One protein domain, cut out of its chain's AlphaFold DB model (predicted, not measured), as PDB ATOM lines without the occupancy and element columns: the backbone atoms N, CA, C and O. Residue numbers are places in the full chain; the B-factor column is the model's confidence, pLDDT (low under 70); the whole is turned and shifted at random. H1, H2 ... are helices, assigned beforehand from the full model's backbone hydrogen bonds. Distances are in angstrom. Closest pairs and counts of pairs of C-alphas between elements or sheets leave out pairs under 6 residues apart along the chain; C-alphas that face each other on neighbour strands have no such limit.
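Overview. This is residues 10 to 162 of the 190 residues of the protein "Fungal trichothecene efflux pump" of Colletotrichum gloeosporioides (strain Cg-14) (UniProt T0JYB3). What is the shape? A long rod on the spine H2: H1 folds back at one end, H5 packs along the other half, and H3 and H4 make a small head there. What is printed? The 153 residues have five named helices, H1 to H5, no named strand: all helix, extended, radius of gyration of the C-alphas 23.0 A, spans 74 by 27 by 23 A.

Along the chain. Where does it begin? H1, residues 10 to 37, starts at C-alpha 10 (137.182, 140.234, 173.444); H2, 41 to 89, is 68.8 A long. What follows? H3, 95 to 107; H4, 110 to 114; H5, 121 to 158, ending at C-alpha 158 (155.478, 139.458, 201.920).

Arrangement. What touches H2? H1 and H3 each make a hairpin with it, closest C-alphas Ser 35 and Leu 44, 6.2 A, for H1, and Val 102 and Pro 79, 6.6 A, for H3; H5 touches it too, closest C-alphas Ala 130 and Glu 81, 5.3 A. Are backbones within hydrogen-bond range? Every O i to N i+4 pair is in H4; H1 has 21 of 24, H2 41 of 45, H3 8 of 9, H5 33 of 34.

Size, cuts and confidence. Any cut? The printed part has none. Where is pLDDT under 70? In 48 residues, among them 88 to 124.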
ATOM      1  N   ALA A  10     136.145 139.208 173.452       63.38
ATOM      2  CA  ALA A  10     137.182 140.234 173.444       63.38
ATOM      3  C   ALA A  10     137.721 140.487 174.861       63.38
ATOM      4  O   ALA A  10     138.937 140.471 175.056       63.38
ATOM      5  N   GLN A  11     136.847 140.613 175.869       60.16
ATOM      6  CA  GLN A  11     137.295 140.720 177.261       60.16
ATOM      7  C   GLN A  11     138.048 139.473 177.741       60.16
ATOM      8  O   GLN A  11     139.030 139.608 178.478       60.16
ATOM      9  N   ALA A  12     137.641 138.267 177.320       63.97
ATOM     10  CA  ALA A  12     138.367 137.036 177.647       63.97
ATOM     11  C   ALA A  12     139.819 137.095 177.145       63.97
ATOM     12  O   ALA A  12     140.753 136.885 177.913       63.97
ATOM     13  N   ILE A  13     140.011 137.447 175.871       69.94
ATOM     14  CA  ILE A  13     141.338 137.502 175.245       69.94
ATOM     15  C   ILE A  13     142.203 138.570 175.919       69.94
ATOM     16  O   ILE A  13     143.334 138.291 176.316       69.94
ATOM     17  N   VAL A  14     141.663 139.776 176.111       72.31
ATOM     18  CA  VAL A  14     142.407 140.888 176.721       72.31
ATOM     19  C   VAL A  14     142.829 140.552 178.154       72.31
ATOM     20  O   VAL A  14     143.976 140.785 178.532       72.31
ATOM     21  N   THR A  15     141.944 139.948 178.950       74.62
ATOM     22  CA  THR A  15     142.278 139.586 180.336       74.62
ATOM     23  C   THR A  15     143.309 138.460 180.427       74.62
ATOM     24  O   THR A  15     144.147 138.499 181.328       74.62
ATOM     25  N   VAL A  16     143.327 137.515 179.482       76.94
ATOM     26  CA  VAL A  16     144.371 136.477 179.403       76.94
ATOM     27  C   VAL A  16     145.732 137.086 179.056       76.94
ATOM     28  O   VAL A  16     146.723 136.761 179.710       76.94
ATOM     29  N   VAL A  17     145.787 138.013 178.093       78.69
ATOM     30  CA  VAL A  17     147.039 138.684 177.694       78.69
ATOM     31  C   VAL A  17     147.622 139.504 178.847       78.69
ATOM     32  O   VAL A  17     148.806 139.372 179.153       78.69
ATOM     33  N   ILE A  18     146.797 140.292 179.543       80.62
ATOM     34  CA  ILE A  18     147.238 141.067 180.715       80.62
ATOM     35  C   ILE A  18     147.771 140.131 181.806       80.62
ATOM     36  O   ILE A  18     148.845 140.362 182.357       80.62
ATOM     37  N   THR A  19     147.065 139.029 182.067       77.25
ATOM     38  CA  THR A  19     147.474 138.042 183.075       77.25
ATOM     39  C   THR A  19     148.830 137.411 182.731       77.25
ATOM     40  O   THR A  19     149.684 137.276 183.607       77.25
ATOM     41  N   ALA A  20     149.080 137.083 181.460       76.00
ATOM     42  CA  ALA A  20     150.361 136.525 181.019       76.00
ATOM     43  C   ALA A  20     151.535 137.503 181.222       76.00
ATOM     44  O   ALA A  20     152.615 137.101 181.674       76.00
ATOM     45  N   ILE A  21     151.311 138.793 180.945       81.88
ATOM     46  CA  ILE A  21     152.320 139.845 181.129       81.88
ATOM     47  C   ILE A  21     152.648 140.032 182.615       81.88
ATOM     48  O   ILE A  21     153.808 140.235 182.957       81.88
ATOM     49  N   THR A  22     151.667 139.925 183.515       78.19
ATOM     50  CA  THR A  22     151.893 140.119 184.957       78.19
ATOM     51  C   THR A  22     152.542 138.913 185.643       78.19
ATOM     52  O   THR A  22     153.294 139.098 186.596       78.19
ATOM     53  N   ILE A  23     152.300 137.680 185.181       79.38
ATOM     54  CA  ILE A  23     152.819 136.460 185.836       79.38
ATOM     55  C   ILE A  23     154.308 136.213 185.545       79.38
ATOM     56  O   ILE A  23     155.037 135.706 186.400       79.38
ATOM     57  N   THR A  24     154.771 136.561 184.344       80.00
ATOM     58  CA  THR A  24     156.127 136.213 183.879       80.00
ATOM     59  C   THR A  24     157.253 136.942 184.641       80.00
ATOM     60  O   THR A  24     158.222 136.286 185.028       80.00
ATOM     61  N   PRO A  25     157.164 138.258 184.920       80.19
ATOM     62  CA  PRO A  25     158.233 138.982 185.606       80.19
ATOM     63  C   PRO A  25     158.494 138.510 187.047       80.19
ATOM     64  O   PRO A  25     159.655 138.240 187.356       80.19
ATOM     65  N   PRO A  26     157.483 138.328 187.925       79.56
ATOM     66  CA  PRO A  26     157.698 137.797 189.275       79.56
ATOM     67  C   PRO A  26     158.364 136.424 189.264       79.56
ATOM     68  O   PRO A  26     159.241 136.151 190.074       79.56
ATOM     69  N   GLN A  27     157.995 135.576 188.303       80.31
ATOM     70  CA  GLN A  27     158.592 134.257 188.158       80.31
ATOM     71  C   GLN A  27     160.094 134.340 187.856       80.31
ATOM     72  O   GLN A  27     160.875 133.636 188.490       80.31
ATOM     73  N   LEU A  28     160.504 135.197 186.914       82.25
ATOM     74  CA  LEU A  28     161.921 135.395 186.596       82.25
ATOM     75  C   LEU A  28     162.686 136.011 187.774       82.25
ATOM     76  O   LEU A  28     163.811 135.599 188.046       82.25
ATOM     77  N   LEU A  29     162.071 136.948 188.499       81.50
ATOM     78  CA  LEU A  29     162.668 137.564 189.685       81.50
ATOM     79  C   LEU A  29     162.929 136.546 190.804       81.50
ATOM     80  O   LEU A  29     163.997 136.577 191.406       81.50
ATOM     81  N   SER A  30     162.013 135.606 191.052       78.88
ATOM     82  CA  SER A  30     162.235 134.562 192.060       78.88
ATOM     83  C   SER A  30     163.423 133.662 191.709       78.88
ATOM     84  O   SER A  30     164.217 133.324 192.586       78.88
ATOM     85  N   PHE A  31     163.585 133.302 190.431       80.12
ATOM     86  CA  PHE A  31     164.735 132.509 189.993       80.12
ATOM     87  C   PHE A  31     166.047 133.285 190.114       80.12
ATOM     88  O   PHE A  31     167.037 132.719 190.567       80.12
ATOM     89  N   THR A  32     166.072 134.578 189.777       78.94
ATOM     90  CA  THR A  32     167.294 135.386 189.922       78.94
ATOM     91  C   THR A  32     167.653 135.648 191.383       78.94
ATOM     92  O   THR A  32     168.831 135.601 191.726       78.94
ATOM     93  N   MET A  33     166.668 135.855 192.265       75.44
ATOM     94  CA  MET A  33     166.900 135.985 193.711       75.44
ATOM     95  C   MET A  33     167.522 134.725 194.314       75.44
ATOM     96  O   MET A  33     168.446 134.836 195.115       75.44
ATOM     97  N   LEU A  34     167.061 133.537 193.910       78.19
ATOM     98  CA  LEU A  34     167.665 132.273 194.339       78.19
ATOM     99  C   LEU A  34     169.102 132.141 193.832       78.19
ATOM    100  O   LEU A  34     169.987 131.810 194.614       78.19
ATOM    101  N   SER A  35     169.351 132.472 192.562       74.69
ATOM    102  CA  SER A  35     170.695 132.411 191.977       74.69
ATOM    103  C   SER A  35     171.706 133.319 192.683       74.69
ATOM    104  O   SER A  35     172.856 132.926 192.850       74.69
ATOM    105  N   PHE A  36     171.297 134.518 193.111       71.25
ATOM    106  CA  PHE A  36     172.161 135.450 193.850       71.25
ATOM    107  C   PHE A  36     172.200 135.194 195.365       71.25
ATOM    108  O   PHE A  36     173.080 135.706 196.051       71.25
ATOM    109  N   GLY A  37     171.246 134.439 195.911       70.69
ATOM    110  CA  GLY A  37     171.154 134.147 197.342       70.69
ATOM    111  C   GLY A  37     172.098 133.045 197.826       70.69
ATOM    112  O   GLY A  37     172.304 132.920 199.035       70.69
ATOM    113  N   LEU A  38     172.688 132.271 196.914       70.25
ATOM    114  CA  LEU A  38     173.557 131.137 197.234       70.25
ATOM    115  C   LEU A  38     174.894 131.581 197.845       70.25
ATOM    116  O   LEU A  38     175.377 132.685 197.599       70.25
ATOM    117  N   GLU A  39     175.444 130.758 198.736       66.38
ATOM    118  CA  GLU A  39     176.788 130.946 199.309       66.38
ATOM    119  C   GLU A  39     177.860 130.285 198.438       66.38
ATOM    120  O   GLU A  39     178.917 130.873 198.240       66.38
ATOM    121  N   ASP A  40     177.549 129.127 197.847       70.06
ATOM    122  CA  ASP A  40     178.362 128.471 196.822       70.06
ATOM    123  C   ASP A  40     177.591 128.429 195.492       70.06
ATOM    124  O   ASP A  40     176.476 127.911 195.394       70.06
ATOM    125  N   GLN A  41     178.183 128.994 194.444       69.19
ATOM    126  CA  GLN A  41     177.603 129.018 193.101       69.19
ATOM    127  C   GLN A  41     177.708 127.657 192.385       69.19
ATOM    128  O   GLN A  41     177.032 127.469 191.372       69.19
ATOM    129  N   ASN A  42     178.486 126.693 192.898       73.19
ATOM    130  CA  ASN A  42     178.484 125.312 192.395       73.19
ATOM    131  C   ASN A  42     177.129 124.616 192.608       73.19
ATOM    132  O   ASN A  42     176.731 123.780 191.795       73.19
ATOM    133  N   ASP A  43     176.369 125.027 193.628       78.81
ATOM    134  CA  ASP A  43     175.051 124.464 193.949       78.81
ATOM    135  C   ASP A  43     173.894 125.132 193.190       78.81
ATOM    136  O   ASP A  43     172.723 124.784 193.379       78.81
ATOM    137  N   LEU A  44     174.198 126.055 192.270       80.31
ATOM    138  CA  LEU A  44     173.202 126.769 191.469       80.31
ATOM    139  C   LEU A  44     172.250 125.814 190.740       80.31
ATOM    140  O   LEU A  44     171.039 126.036 190.724       80.31
ATOM    141  N   GLY A  45     172.782 124.729 190.170       82.50
ATOM    142  CA  GLY A  45     171.980 123.732 189.459       82.50
ATOM    143  C   GLY A  45     170.987 123.005 190.370       82.50
ATOM    144  O   GLY A  45     169.830 122.818 189.992       82.50
ATOM    145  N   VAL A  46     171.412 122.645 191.585       85.19
ATOM    146  CA  VAL A  46     170.570 121.944 192.567       85.19
ATOM    147  C   VAL A  46     169.504 122.887 193.118       85.19
ATOM    148  O   VAL A  46     168.325 122.537 193.136       85.19
ATOM    149  N   ALA A  47     169.886 124.108 193.494       82.19
ATOM    150  CA  ALA A  47     168.971 125.099 194.052       82.19
ATOM    151  C   ALA A  47     167.898 125.544 193.042       82.19
ATOM    152  O   ALA A  47     166.702 125.532 193.349       82.19
ATOM    153  N   VAL A  48     168.301 125.885 191.812       84.19
ATOM    154  CA  VAL A  48     167.371 126.296 190.747       84.19
ATOM    155  C   VAL A  48     166.513 125.116 190.279       84.19
ATOM    156  O   VAL A  48     165.311 125.283 190.058       84.19
ATOM    157  N   GLY A  49     167.088 123.912 190.175       87.31
ATOM    158  CA  GLY A  49     166.357 122.696 189.808       87.31
ATOM    159  C   GLY A  49     165.297 122.302 190.841       87.31
ATOM    160  O   GLY A  49     164.157 121.983 190.484       87.31
ATOM    161  N   LEU A  50     165.629 122.396 192.131       88.56
ATOM    162  CA  LEU A  50     164.693 122.140 193.223       88.56
ATOM    163  C   LEU A  50     163.545 123.160 193.221       88.56
ATOM    164  O   LEU A  50     162.376 122.774 193.282       88.56
ATOM    165  N   ALA A  51     163.850 124.450 193.056       85.19
ATOM    166  CA  ALA A  51     162.837 125.497 192.932       85.19
ATOM    167  C   ALA A  51     161.916 125.285 191.715       85.19
ATOM    168  O   ALA A  51     160.694 125.439 191.812       85.19
ATOM    169  N   GLY A  52     162.480 124.861 190.579       86.88
ATOM    170  CA  GLY A  52     161.717 124.469 189.394       86.88
ATOM    171  C   GLY A  52     160.775 123.289 189.656       86.88
ATOM    172  O   GLY A  52     159.626 123.303 189.210       86.88
ATOM    173  N   THR A  53     161.218 122.305 190.440       90.56
ATOM    174  CA  THR A  53     160.425 121.116 190.787       90.56
ATOM    175  C   THR A  53     159.231 121.476 191.664       90.56
ATOM    176  O   THR A  53     158.103 121.107 191.336       90.56
ATOM    177  N   PHE A  54     159.437 122.264 192.726       88.12
ATOM    178  CA  PHE A  54     158.340 122.748 193.573       88.12
ATOM    179  C   PHE A  54     157.324 123.579 192.789       88.12
ATOM    180  O   PHE A  54     156.119 123.456 193.008       88.12
ATOM    181  N   ARG A  55     157.790 124.382 191.826       86.06
ATOM    182  CA  ARG A  55     156.911 125.136 190.931       86.06
ATOM    183  C   ARG A  55     156.045 124.213 190.069       86.06
ATOM    184  O   ARG A  55     154.835 124.420 189.991       86.06
ATOM    185  N   LEU A  56     156.653 123.236 189.398       90.81
ATOM    186  CA  LEU A  56     155.929 122.293 188.539       90.81
ATOM    187  C   LEU A  56     154.942 121.454 189.355       90.81
ATOM    188  O   LEU A  56     153.799 121.276 188.940       90.81
ATOM    189  N   PHE A  57     155.356 121.024 190.545       92.12
ATOM    190  CA  PHE A  57     154.502 120.321 191.494       92.12
ATOM    191  C   PHE A  57     153.293 121.170 191.910       92.12
ATOM    192  O   PHE A  57     152.155 120.720 191.784       92.12
ATOM    193  N   GLY A  58     153.510 122.425 192.318       88.38
ATOM    194  CA  GLY A  58     152.424 123.348 192.654       88.38
ATOM    195  C   GLY A  58     151.460 123.578 191.485       88.38
ATOM    196  O   GLY A  58     150.244 123.580 191.678       88.38
ATOM    197  N   GLY A  59     151.983 123.694 190.261       87.31
ATOM    198  CA  GLY A  59     151.173 123.798 189.044       87.31
ATOM    199  C   GLY A  59     150.312 122.558 188.781       87.31
ATOM    200  O   GLY A  59     149.137 122.690 188.435       87.31
ATOM    201  N   ALA A  60     150.860 121.359 188.993       91.62
ATOM    202  CA  ALA A  60     150.124 120.105 188.848       91.62
ATOM    203  C   ALA A  60     149.000 119.979 189.888       91.62
ATOM    204  O   ALA A  60     147.864 119.668 189.529       91.62
ATOM    205  N   VAL A  61     149.287 120.299 191.156       92.00
ATOM    206  CA  VAL A  61     148.290 120.290 192.239       92.00
ATOM    207  C   VAL A  61     147.171 121.294 191.959       92.00
ATOM    208  O   VAL A  61     145.996 120.932 192.019       92.00
ATOM    209  N   ALA A  62     147.510 122.529 191.580       87.00
ATOM    210  CA  ALA A  62     146.516 123.545 191.237       87.00
ATOM    211  C   ALA A  62     145.637 123.104 190.054       87.00
ATOM    212  O   ALA A  62     144.414 123.227 190.110       87.00
ATOM    213  N   THR A  63     146.238 122.521 189.011       89.19
ATOM    214  CA  THR A  63     145.502 122.018 187.840       89.19
ATOM    215  C   THR A  63     144.548 120.883 188.213       89.19
ATOM    216  O   THR A  63     143.404 120.869 187.752       89.19
ATOM    217  N   ALA A  64     144.975 119.959 189.077       92.25
ATOM    218  CA  ALA A  64     144.129 118.874 189.570       92.25
ATOM    219  C   ALA A  64     142.935 119.408 190.378       92.25
ATOM    220  O   ALA A  64     141.800 119.005 190.126       92.25
ATOM    221  N   ILE A  65     143.169 120.366 191.283       90.69
ATOM    222  CA  ILE A  65     142.110 121.011 192.073       90.69
ATOM    223  C   ILE A  65     141.112 121.720 191.153       90.69
ATOM    224  O   ILE A  65     139.907 121.495 191.262       90.69
ATOM    225  N   TYR A  66     141.594 122.542 190.216       88.44
ATOM    226  CA  TYR A  66     140.725 123.262 189.284       88.44
ATOM    227  C   TYR A  66     139.898 122.310 188.423       88.44
ATOM    228  O   TYR A  66     138.701 122.533 188.258       88.44
ATOM    229  N   THR A  67     140.501 121.223 187.938       87.88
ATOM    230  CA  THR A  67     139.804 120.209 187.135       87.88
ATOM    231  C   THR A  67     138.739 119.476 187.952       87.88
ATOM    232  O   THR A  67     137.619 119.299 187.473       87.88
ATOM    233  N   ALA A  68     139.045 119.097 189.195       89.88
ATOM    234  CA  ALA A  68     138.108 118.402 190.076       89.88
ATOM    235  C   ALA A  68     136.893 119.274 190.431       89.88
ATOM    236  O   ALA A  68     135.748 118.825 190.328       89.88
ATOM    237  N   ILE A  69     137.134 120.539 190.791       88.06
ATOM    238  CA  ILE A  69     136.077 121.511 191.104       88.06
ATOM    239  C   ILE A  69     135.209 121.765 189.876       88.06
ATOM    240  O   ILE A  69     133.981 121.724 189.955       88.06
ATOM    241  N   TYR A  70     135.845 121.995 188.730       83.75
ATOM    242  CA  TYR A  70     135.158 122.237 187.473       83.75
ATOM    243  C   TYR A  70     134.275 121.058 187.061       83.75
ATOM    244  O   TYR A  70     133.100 121.255 186.763       83.75
ATOM    245  N   SER A  71     134.809 119.834 187.090       84.31
ATOM    246  CA  SER A  71     134.058 118.633 186.718       84.31
ATOM    247  C   SER A  71     132.876 118.387 187.657       84.31
ATOM    248  O   SER A  71     131.783 118.086 187.179       84.31
ATOM    249  N   SER A  72     133.068 118.579 188.966       86.19
ATOM    250  CA  SER A  72     132.002 118.426 189.963       86.19
ATOM    251  C   SER A  72     130.894 119.458 189.758       86.19
ATOM    252  O   SER A  72     129.715 119.115 189.741       86.19
ATOM    253  N   ARG A  73     131.266 120.725 189.533       83.75
ATOM    254  CA  ARG A  73     130.286 121.797 189.349       83.75
ATOM    255  C   ARG A  73     129.536 121.679 188.028       83.75
ATOM    256  O   ARG A  73     128.344 121.964 187.977       83.75
ATOM    257  N   LEU A  74     130.216 121.243 186.970       79.25
ATOM    258  CA  LEU A  74     129.588 121.006 185.676       79.25
ATOM    259  C   LEU A  74     128.555 119.877 185.785       79.25
ATOM    260  O   LEU A  74     127.440 120.050 185.309       79.25
ATOM    261  N   ALA A  75     128.866 118.779 186.480       77.62
ATOM    262  CA  ALA A  75     127.911 117.692 186.711       77.62
ATOM    263  C   ALA A  75     126.660 118.131 187.500       77.62
ATOM    264  O   ALA A  75     125.579 117.590 187.282       77.62
ATOM    265  N   GLU A  76     126.791 119.122 188.385       80.81
ATOM    266  CA  GLU A  76     125.691 119.652 189.200       80.81
ATOM    267  C   GLU A  76     124.806 120.654 188.433       80.81
ATOM    268  O   GLU A  76     123.582 120.612 188.537       80.81
ATOM    269  N   VAL A  77     125.413 121.553 187.649       80.19
ATOM    270  CA  VAL A  77     124.708 122.662 186.975       80.19
ATOM    271  C   VAL A  77     124.125 122.242 185.623       80.19
ATOM    272  O   VAL A  77     123.023 122.664 185.269       80.19
ATOM    273  N   LEU A  78     124.819 121.373 184.884       74.88
ATOM    274  CA  LEU A  78     124.439 120.968 183.527       74.88
ATOM    275  C   LEU A  78     123.021 120.363 183.437       74.88
ATOM    276  O   LEU A  78     122.284 120.743 182.527       74.88
ATOM    277  N   PRO A  79     122.573 119.482 184.357       71.06
ATOM    278  CA  PRO A  79     121.212 118.958 184.316       71.06
ATOM    279  C   PRO A  79     120.159 120.044 184.568       71.06
ATOM    280  O   PRO A  79     119.098 120.000 183.957       71.06
ATOM    281  N   GLY A  80     120.437 121.019 185.441       74.38
ATOM    282  CA  GLY A  80     119.510 122.111 185.761       74.38
ATOM    283  C   GLY A  80     119.308 123.076 184.592       74.38
ATOM    284  O   GLY A  80     118.172 123.371 184.222       74.38
ATOM    285  N   GLU A  81     120.400 123.485 183.948       74.19
ATOM    286  CA  GLU A  81     120.365 124.345 182.757       74.19
ATOM    287  C   GLU A  81     119.695 123.639 181.568       74.19
ATOM    288  O   GLU A  81     118.922 124.240 180.822       74.19
ATOM    289  N   MET A  82     119.905 122.325 181.430       70.75
ATOM    290  CA  MET A  82     119.224 121.518 180.416       70.75
ATOM    291  C   MET A  82     117.721 121.388 180.659       70.75
ATOM    292  O   MET A  82     116.954 121.434 179.700       70.75
ATOM    293  N   LYS A  83     117.275 121.273 181.917       70.56
ATOM    294  CA  LYS A  83     115.838 121.307 182.243       70.56
ATOM    295  C   LYS A  83     115.212 122.636 181.828       70.56
ATOM    296  O   LYS A  83     114.165 122.625 181.190       70.56
ATOM    297  N   SER A  84     115.884 123.748 182.127       73.00
ATOM    298  CA  SER A  84     115.445 125.093 181.734       73.00
ATOM    299  C   SER A  84     115.351 125.244 180.208       73.00
ATOM    300  O   SER A  84     114.367 125.766 179.686       73.00
ATOM    301  N   ALA A  85     116.323 124.701 179.465       70.69
ATOM    302  CA  ALA A  85     116.302 124.698 178.001       70.69
ATOM    303  C   ALA A  85     115.156 123.861 177.405       70.69
ATOM    304  O   ALA A  85     114.568 124.266 176.400       70.69
ATOM    305  N   ILE A  86     114.828 122.711 178.008       69.19
ATOM    306  CA  ILE A  86     113.702 121.865 177.582       69.19
ATOM    307  C   ILE A  86     112.378 122.599 177.815       69.19
ATOM    308  O   ILE A  86     111.577 122.701 176.885       69.19
ATOM    309  N   ASP A  87     112.191 123.180 178.999       73.75
ATOM    310  CA  ASP A  87     110.978 123.921 179.362       73.75
ATOM    311  C   ASP A  87     110.770 125.146 178.448       73.75
ATOM    312  O   ASP A  87     109.709 125.336 177.855       73.75
ATOM    313  N   ALA A  88     111.840 125.904 178.180       68.56
ATOM    314  CA  ALA A  88     111.816 127.038 177.251       68.56
ATOM    315  C   ALA A  88     111.579 126.641 175.778       68.56
ATOM    316  O   ALA A  88     111.145 127.467 174.964       68.56
ATOM    317  N   SER A  89     111.876 125.391 175.407       64.81
ATOM    318  CA  SER A  89     111.627 124.863 174.062       64.81
ATOM    319  C   SER A  89     110.177 124.411 173.848       64.81
ATOM    320  O   SER A  89     109.750 124.318 172.695       64.81
ATOM    321  N   GLY A  90     109.424 124.178 174.933       62.94
ATOM    322  CA  GLY A  90     108.035 123.714 174.901       62.94
ATOM    323  C   GLY A  90     107.861 122.244 174.501       62.94
ATOM    324  O   GLY A  90     106.785 121.867 174.044       62.94
ATOM    325  N   VAL A  91     108.913 121.425 174.609       68.12
ATOM    326  CA  VAL A  91     108.880 119.980 174.316       68.12
ATOM    327  C   VAL A  91     108.487 119.208 175.580       68.12
ATOM    328  O   VAL A  91     108.933 119.563 176.670       68.12
ATOM    329  N   GLU A  92     107.674 118.149 175.449       61.81
ATOM    330  CA  GLU A  92     107.296 117.312 176.595       61.81
ATOM    331  C   GLU A  92     108.530 116.749 177.305       61.81
ATOM    332  O   GLU A  92     109.437 116.166 176.700       61.81
ATOM    333  N   PHE A  93     108.555 116.948 178.619       60.12
ATOM    334  CA  PHE A  93     109.671 116.553 179.452       60.12
ATOM    335  C   PHE A  93     109.741 115.028 179.556       60.12
ATOM    336  O   PHE A  93     108.837 114.389 180.091       60.12
ATOM    337  N   SER A  94     110.842 114.441 179.091       66.44
ATOM    338  CA  SER A  94     111.128 113.019 179.272       66.44
ATOM    339  C   SER A  94     112.526 112.838 179.853       66.44
ATOM    340  O   SER A  94     113.498 113.411 179.353       66.44
ATOM    341  N   GLU A  95     112.651 112.029 180.907       63.94
ATOM    342  CA  GLU A  95     113.941 111.743 181.553       63.94
ATOM    343  C   GLU A  95     114.955 111.119 180.584       63.94
ATOM    344  O   GLU A  95     116.152 111.396 180.682       63.94
ATOM    345  N   SER A  96     114.492 110.343 179.599       65.50
ATOM    346  CA  SER A  96     115.354 109.768 178.560       65.50
ATOM    347  C   SER A  96     115.906 110.829 177.603       65.50
ATOM    348  O   SER A  96     117.050 110.721 177.154       65.50
ATOM    349  N   LEU A  97     115.136 111.889 177.348       65.62
ATOM    350  CA  LEU A  97     115.527 113.017 176.505       65.62
ATOM    351  C   LEU A  97     116.531 113.918 177.237       65.62
ATOM    352  O   LEU A  97     117.536 114.320 176.654       65.62
ATOM    353  N   LEU A  98     116.335 114.137 178.540       65.81
ATOM    354  CA  LEU A  98     117.303 114.835 179.388       65.81
ATOM    355  C   LEU A  98     118.626 114.068 179.488       65.81
ATOM    356  O   LEU A  98     119.685 114.659 179.290       65.81
ATOM    357  N   ALA A  99     118.587 112.759 179.747       68.19
ATOM    358  CA  ALA A  99     119.792 111.932 179.802       68.19
ATOM    359  C   ALA A  99     120.534 111.910 178.451       68.19
ATOM    360  O   ALA A  99     121.764 111.989 178.414       68.19
ATOM    361  N   GLY A 100     119.790 111.867 177.339       65.50
ATOM    362  CA  GLY A 100     120.330 111.972 175.982       65.50
ATOM    363  C   GLY A 100     120.990 113.323 175.706       65.50
ATOM    364  O   GLY A 100     122.110 113.360 175.196       65.50
ATOM    365  N   LEU A 101     120.353 114.427 176.107       65.62
ATOM    366  CA  LEU A 101     120.897 115.780 175.967       65.62
ATOM    367  C   LEU A 101     122.124 116.015 176.852       65.62
ATOM    368  O   LEU A 101     123.095 116.600 176.382       65.62
ATOM    369  N   VAL A 102     122.125 115.532 178.097       67.81
ATOM    370  CA  VAL A 102     123.284 115.613 179.004       67.81
ATOM    371  C   VAL A 102     124.470 114.827 178.436       67.81
ATOM    372  O   VAL A 102     125.598 115.319 178.439       67.81
ATOM    373  N   LYS A 103     124.223 113.639 177.868       68.00
ATOM    374  CA  LYS A 103     125.260 112.847 177.192       68.00
ATOM    375  C   LYS A 103     125.766 113.537 175.920       68.00
ATOM    376  O   LYS A 103     126.971 113.573 175.691       68.00
ATOM    377  N   ALA A 104     124.871 114.131 175.130       64.81
ATOM    378  CA  ALA A 104     125.223 114.911 173.942       64.81
ATOM    379  C   ALA A 104     125.993 116.198 174.287       64.81
ATOM    380  O   ALA A 104     126.875 116.605 173.531       64.81
ATOM    381  N   ALA A 105     125.723 116.802 175.447       63.50
ATOM    382  CA  ALA A 105     126.424 117.983 175.939       63.50
ATOM    383  C   ALA A 105     127.862 117.715 176.376       63.50
ATOM    384  O   ALA A 105     128.692 118.615 176.279       63.50
ATOM    385  N   GLY A 106     128.184 116.477 176.763       62.19
ATOM    386  CA  GLY A 106     129.573 116.053 176.946       62.19
ATOM    387  C   GLY A 106     130.389 116.123 175.649       62.19
ATOM    388  O   GLY A 106     131.570 116.456 175.683       62.19
ATOM    389  N   THR A 107     129.755 115.862 174.502       61.81
ATOM    390  CA  THR A 107     130.386 115.928 173.171       61.81
ATOM    391  C   THR A 107     130.250 117.309 172.526       61.81
ATOM    392  O   THR A 107     131.066 117.668 171.684       61.81
ATOM    393  N   ASN A 108     129.220 118.079 172.903       62.25
ATOM    394  CA  ASN A 108     128.950 119.461 172.486       62.25
ATOM    395  C   ASN A 108     128.995 119.681 170.959       62.25
ATOM    396  O   ASN A 108     129.486 120.695 170.463       62.25
ATOM    397  N   THR A 109     128.499 118.707 170.188       58.62
ATOM    398  CA  THR A 109     128.418 118.797 168.722       58.62
ATOM    399  C   THR A 109     126.969 118.817 168.263       58.62
ATOM    400  O   THR A 109     126.128 118.088 168.786       58.62
ATOM    401  N   ALA A 110     126.682 119.606 167.223       56.81
ATOM    402  CA  ALA A 110     125.358 119.642 166.599       56.81
ATOM    403  C   ALA A 110     124.892 118.244 166.150       56.81
ATOM    404  O   ALA A 110     123.718 117.922 166.277       56.81
ATOM    405  N   ALA A 111     125.818 117.383 165.711       58.75
ATOM    406  CA  ALA A 111     125.531 115.995 165.355       58.75
ATOM    407  C   ALA A 111     125.110 115.134 166.561       58.75
ATOM    408  O   ALA A 111     124.195 114.324 166.434       58.75
ATOM    409  N   ALA A 112     125.728 115.325 167.735       60.81
ATOM    410  CA  ALA A 112     125.362 114.599 168.950       60.81
ATOM    411  C   ALA A 112     123.976 115.002 169.468       60.81
ATOM    412  O   ALA A 112     123.237 114.148 169.946       60.81
ATOM    413  N   TYR A 113     123.601 116.277 169.331       61.81
ATOM    414  CA  TYR A 113     122.260 116.737 169.688       61.81
ATOM    415  C   TYR A 113     121.195 116.279 168.680       61.81
ATOM    416  O   TYR A 113     120.111 115.881 169.091       61.81
ATOM    417  N   SER A 114     121.506 116.249 167.379       60.22
ATOM    418  CA  SER A 114     120.597 115.721 166.344       60.22
ATOM    419  C   SER A 114     120.368 114.207 166.433       60.22
ATOM    420  O   SER A 114     119.401 113.704 165.870       60.22
ATOM    421  N   ALA A 115     121.243 113.472 167.127       62.50
ATOM    422  CA  ALA A 115     121.102 112.035 167.357       62.50
ATOM    423  C   ALA A 115     120.141 111.690 168.515       62.50
ATOM    424  O   ALA A 115     119.831 110.515 168.722       62.50
ATOM    425  N   VAL A 116     119.674 112.681 169.284       62.81
ATOM    426  CA  VAL A 116     118.740 112.466 170.396       62.81
ATOM    427  C   VAL A 116     117.310 112.377 169.854       62.81
ATOM    428  O   VAL A 116     116.814 113.288 169.189       62.81
ATOM    429  N   ALA A 117     116.630 111.267 170.145       55.19
ATOM    430  CA  ALA A 117     115.251 111.042 169.727       55.19
ATOM    431  C   ALA A 117     114.310 112.098 170.343       55.19
ATOM    432  O   ALA A 117     114.286 112.267 171.560       55.19
ATOM    433  N   GLY A 118     113.542 112.804 169.502       58.78
ATOM    434  CA  GLY A 118     112.608 113.860 169.928       58.78
ATOM    435  C   GLY A 118     113.173 115.287 169.913       58.78
ATOM    436  O   GLY A 118     112.488 116.214 170.341       58.78
ATOM    437  N   VAL A 119     114.398 115.497 169.414       62.47
ATOM    438  CA  VAL A 119     114.998 116.837 169.327       62.47
ATOM    439  C   VAL A 119     114.374 117.680 168.217       62.47
ATOM    440  O   VAL A 119     114.341 117.300 167.047       62.47
ATOM    441  N   THR A 120     113.935 118.881 168.589       68.94
ATOM    442  CA  THR A 120     113.568 119.943 167.651       68.94
ATOM    443  C   THR A 120     114.770 120.855 167.382       68.94
ATOM    444  O   THR A 120     115.588 121.060 168.280       68.94
ATOM    445  N   PRO A 121     114.873 121.495 166.200       68.56
ATOM    446  CA  PRO A 121     115.957 122.440 165.904       68.56
ATOM    447  C   PRO A 121     116.066 123.576 166.931       68.56
ATOM    448  O   PRO A 121     117.156 124.068 167.218       68.56
ATOM    449  N   ARG A 122     114.928 123.972 167.520       68.94
ATOM    450  CA  ARG A 122     114.847 124.981 168.582       68.94
ATOM    451  C   ARG A 122     115.472 124.490 169.891       68.94
ATOM    452  O   ARG A 122     116.197 125.247 170.529       68.94
ATOM    453  N   LEU A 123     115.243 123.228 170.258       69.62
ATOM    454  CA  LEU A 123     115.850 122.603 171.432       69.62
ATOM    455  C   LEU A 123     117.369 122.459 171.277       69.62
ATOM    456  O   LEU A 123     118.095 122.686 172.236       69.62
ATOM    457  N   THR A 124     117.869 122.173 170.073       69.12
ATOM    458  CA  THR A 124     119.315 122.103 169.797       69.12
ATOM    459  C   THR A 124     120.013 123.437 170.074       69.12
ATOM    460  O   THR A 124     121.067 123.470 170.705       69.12
ATOM    461  N   VAL A 125     119.420 124.551 169.628       72.56
ATOM    462  CA  VAL A 125     119.976 125.900 169.835       72.56
ATOM    463  C   VAL A 125     119.982 126.263 171.321       72.56
ATOM    464  O   VAL A 125     121.011 126.705 171.834       72.56
ATOM    465  N   LEU A 126     118.873 126.008 172.023       70.62
ATOM    466  CA  LEU A 126     118.755 126.265 173.461       70.62
ATOM    467  C   LEU A 126     119.683 125.366 174.290       70.62
ATOM    468  O   LEU A 126     120.303 125.839 175.236       70.62
ATOM    469  N   ALA A 127     119.860 124.099 173.909       69.94
ATOM    470  CA  ALA A 127     120.777 123.176 174.576       69.94
ATOM    471  C   ALA A 127     122.243 123.615 174.434       69.94
ATOM    472  O   ALA A 127     123.010 123.530 175.396       69.94
ATOM    473  N   ILE A 128     122.640 124.128 173.263       72.69
ATOM    474  CA  ILE A 128     123.981 124.698 173.050       72.69
ATOM    475  C   ILE A 128     124.181 125.939 173.932       72.69
ATOM    476  O   ILE A 128     125.260 126.130 174.501       72.69
ATOM    477  N   GLU A 129     123.165 126.790 174.061       74.12
ATOM    478  CA  GLU A 129     123.224 127.977 174.916       74.12
ATOM    479  C   GLU A 129     123.302 127.618 176.407       74.12
ATOM    480  O   GLU A 129     124.213 128.084 177.094       74.12
ATOM    481  N   ALA A 130     122.443 126.717 176.883       70.94
ATOM    482  CA  ALA A 130     122.455 126.194 178.250       70.94
ATOM    483  C   ALA A 130     123.786 125.518 178.604       70.94
ATOM    484  O   ALA A 130     124.338 125.697 179.693       70.94
ATOM    485  N   THR A 131     124.370 124.798 177.645       72.50
ATOM    486  CA  THR A 131     125.694 124.198 177.803       72.50
ATOM    487  C   THR A 131     126.765 125.282 177.981       72.50
ATOM    488  O   THR A 131     127.573 125.203 178.906       72.50
ATOM    489  N   LYS A 132     126.750 126.352 177.171       73.06
ATOM    490  CA  LYS A 132     127.662 127.500 177.353       73.06
ATOM    491  C   LYS A 132     127.480 128.173 178.714       73.06
ATOM    492  O   LYS A 132     128.477 128.508 179.348       73.06
ATOM    493  N   GLN A 133     126.243 128.364 179.170       76.38
ATOM    494  CA  GLN A 133     125.961 128.953 180.484       76.38
ATOM    495  C   GLN A 133     126.485 128.068 181.626       76.38
ATOM    496  O   GLN A 133     127.142 128.570 182.541       76.38
ATOM    497  N   SER A 134     126.329 126.746 181.506       75.56
ATOM    498  CA  SER A 134     126.890 125.766 182.448       75.56
ATOM    499  C   SER A 134     128.420 125.854 182.527       75.56
ATOM    500  O   SER A 134     128.990 125.861 183.621       75.56
ATOM    501  N   TYR A 135     129.101 125.999 181.384       76.56
ATOM    502  CA  TYR A 135     130.551 126.219 181.349       76.56
ATOM    503  C   TYR A 135     130.957 127.528 182.035       76.56
ATOM    504  O   TYR A 135     131.890 127.532 182.838       76.56
ATOM    505  N   VAL A 136     130.248 128.633 181.773       77.00
ATOM    506  CA  VAL A 136     130.512 129.932 182.421       77.00
ATOM    507  C   VAL A 136     130.371 129.824 183.944       77.00
ATOM    508  O   VAL A 136     131.234 130.315 184.676       77.00
ATOM    509  N   ALA A 137     129.334 129.139 184.433       77.00
ATOM    510  CA  ALA A 137     129.133 128.900 185.861       77.00
ATOM    511  C   ALA A 137     130.271 128.066 186.479       77.00
ATOM    512  O   ALA A 137     130.768 128.407 187.556       77.00
ATOM    513  N   GLY A 138     130.731 127.023 185.780       76.69
ATOM    514  CA  GLY A 138     131.876 126.210 186.196       76.69
ATOM    515  C   GLY A 138     133.173 127.019 186.286       76.69
ATOM    516  O   GLY A 138     133.853 126.997 187.314       76.69
ATOM    517  N   PHE A 139     133.497 127.802 185.253       77.12
ATOM    518  CA  PHE A 139     134.708 128.628 185.236       77.12
ATOM    519  C   PHE A 139     134.684 129.748 186.278       77.12
ATOM    520  O   PHE A 139     135.722 130.050 186.866       77.12
ATOM    521  N   ARG A 140     133.522 130.347 186.564       78.88
ATOM    522  CA  ARG A 140     133.401 131.389 187.595       78.88
ATOM    523  C   ARG A 140     133.862 130.895 188.968       78.88
ATOM    524  O   ARG A 140     134.532 131.637 189.685       78.88
ATOM    525  N   LEU A 141     133.543 129.649 189.313       81.50
ATOM    526  CA  LEU A 141     133.950 129.038 190.578       81.50
ATOM    527  C   LEU A 141     135.466 128.791 190.606       81.50
ATOM    528  O   LEU A 141     136.133 129.168 191.566       81.50
ATOM    529  N   VAL A 142     136.034 128.271 189.514       83.44
ATOM    530  CA  VAL A 142     137.491 128.100 189.370       83.44
ATOM    531  C   VAL A 142     138.228 129.433 189.533       83.44
ATOM    532  O   VAL A 142     139.230 129.495 190.243       83.44
ATOM    533  N   TYR A 143     137.712 130.523 188.954       79.06
ATOM    534  CA  TYR A 143     138.310 131.851 189.117       79.06
ATOM    535  C   TYR A 143     138.258 132.369 190.559       79.06
ATOM    536  O   TYR A 143     139.218 133.002 190.993       79.06
ATOM    537  N   LEU A 144     137.191 132.095 191.318       82.25
ATOM    538  CA  LEU A 144     137.128 132.453 192.741       82.25
ATOM    539  C   LEU A 144     138.196 131.714 193.558       82.25
ATOM    540  O   LEU A 144     138.870 132.320 194.389       82.25
ATOM    541  N   VAL A 145     138.404 130.427 193.276       84.62
ATOM    542  CA  VAL A 145     139.446 129.622 193.931       84.62
ATOM    543  C   VAL A 145     140.842 130.118 193.543       84.62
ATOM    544  O   VAL A 145     141.714 130.245 194.403       84.62
ATOM    545  N   ALA A 146     141.050 130.475 192.273       82.75
ATOM    546  CA  ALA A 146     142.310 131.039 191.799       82.75
ATOM    547  C   ALA A 146     142.660 132.374 192.480       82.75
ATOM    548  O   ALA A 146     143.827 132.613 192.788       82.75
ATOM    549  N   ILE A 147     141.663 133.219 192.775       83.44
ATOM    550  CA  ILE A 147     141.868 134.444 193.565       83.44
ATOM    551  C   ILE A 147     142.360 134.093 194.976       83.44
ATOM    552  O   ILE A 147     143.298 134.724 195.457       83.44
ATOM    553  N   GLY A 148     141.799 133.058 195.611       84.88
ATOM    554  CA  GLY A 148     142.251 132.579 196.923       84.88
ATOM    555  C   GLY A 148     143.727 132.165 196.932       84.88
ATOM    556  O   GLY A 148     144.495 132.624 197.780       84.88
ATOM    557  N   PHE A 149     144.158 131.375 195.943       84.31
ATOM    558  CA  PHE A 149     145.575 131.026 195.777       84.31
ATOM    559  C   PHE A 149     146.456 132.250 195.487       84.31
ATOM    560  O   PHE A 149     147.574 132.330 195.991       84.31
ATOM    561  N   GLY A 150     145.954 133.229 194.728       82.38
ATOM    562  CA  GLY A 150     146.651 134.492 194.469       82.38
ATOM    563  C   GLY A 150     146.886 135.328 195.732       82.38
ATOM    564  O   GLY A 150     147.979 135.863 195.928       82.38
ATOM    565  N   VAL A 151     145.899 135.397 196.631       84.69
ATOM    566  CA  VAL A 151     146.044 136.065 197.935       84.69
ATOM    567  C   VAL A 151     147.070 135.333 198.798       84.69
ATOM    568  O   VAL A 151     147.981 135.971 199.321       84.69
ATOM    569  N   ALA A 152     146.987 134.003 198.889       83.81
ATOM    570  CA  ALA A 152     147.967 133.209 199.630       83.81
ATOM    571  C   ALA A 152     149.397 133.406 199.092       83.81
ATOM    572  O   ALA A 152     150.329 133.573 199.874       83.81
ATOM    573  N   ALA A 153     149.565 133.469 197.768       80.69
ATOM    574  CA  ALA A 153     150.852 133.751 197.134       80.69
ATOM    575  C   ALA A 153     151.364 135.167 197.445       80.69
ATOM    576  O   ALA A 153     152.556 135.358 197.668       80.69
ATOM    577  N   THR A 154     150.471 136.155 197.510       81.75
ATOM    578  CA  THR A 154     150.825 137.538 197.870       81.75
ATOM    579  C   THR A 154     151.278 137.623 199.328       81.75
ATOM    580  O   THR A 154     152.288 138.257 199.623       81.75
ATOM    581  N   VAL A 155     150.590 136.925 200.238       83.12
ATOM    582  CA  VAL A 155     150.995 136.820 201.649       83.12
ATOM    583  C   VAL A 155     152.344 136.118 201.779       83.12
ATOM    584  O   VAL A 155     153.230 136.632 202.455       83.12
ATOM    585  N   ALA A 156     152.542 135.000 201.076       78.19
ATOM    586  CA  ALA A 156     153.827 134.308 201.054       78.19
ATOM    587  C   ALA A 156     154.957 135.205 200.519       78.19
ATOM    588  O   ALA A 156     156.049 135.200 201.077       78.19
ATOM    589  N   SER A 157     154.685 136.029 199.501       76.69
ATOM    590  CA  SER A 157     155.657 136.985 198.963       76.69
ATOM    591  C   SER A 157     156.046 138.079 199.958       76.69
ATOM    592  O   SER A 157     157.168 138.570 199.879       76.69
ATOM    593  N   MET A 158     155.155 138.478 200.872       75.50
ATOM    594  CA  MET A 158     155.478 139.458 201.920       75.50
ATOM    595  C   MET A 158     156.389 138.870 203.003       75.50
ATOM    596  O   MET A 158     157.143 139.606 203.632       75.50
ATOM    597  N   CYS A 159     156.345 137.553 203.203       74.00
ATOM    598  CA  CYS A 159     157.226 136.850 204.133       74.00
ATOM    599  C   CYS A 159     158.625 136.578 203.551       74.00
ATOM    600  O   CYS A 159     159.503 136.107 204.276       74.00
ATOM    601  N   THR A 160     158.855 136.854 202.263       66.00
ATOM    602  CA  THR A 160     160.162 136.661 201.627       66.00
ATOM    603  C   THR A 160     161.115 137.785 202.029       66.00
ATOM    604  O   THR A 160     160.903 138.954 201.707       66.00
ATOM    605  N   VAL A 161     162.195 137.422 202.721       56.81
ATOM    606  CA  VAL A 161     163.259 138.348 203.129       56.81
ATOM    607  C   VAL A 161     164.039 138.811 201.893       56.81
ATOM    608  O   VAL A 161     164.393 138.006 201.032       56.81
ATOM    609  N   SER A 162     164.312 140.112 201.791       55.53
ATOM    610  CA  SER A 162     165.114 140.686 200.706       55.53
ATOM    611  C   SER A 162     166.528 140.104 200.696       55.53
ATOM    612  O   SER A 162     167.213 140.155 201.717       55.53
TER     613      SER A 162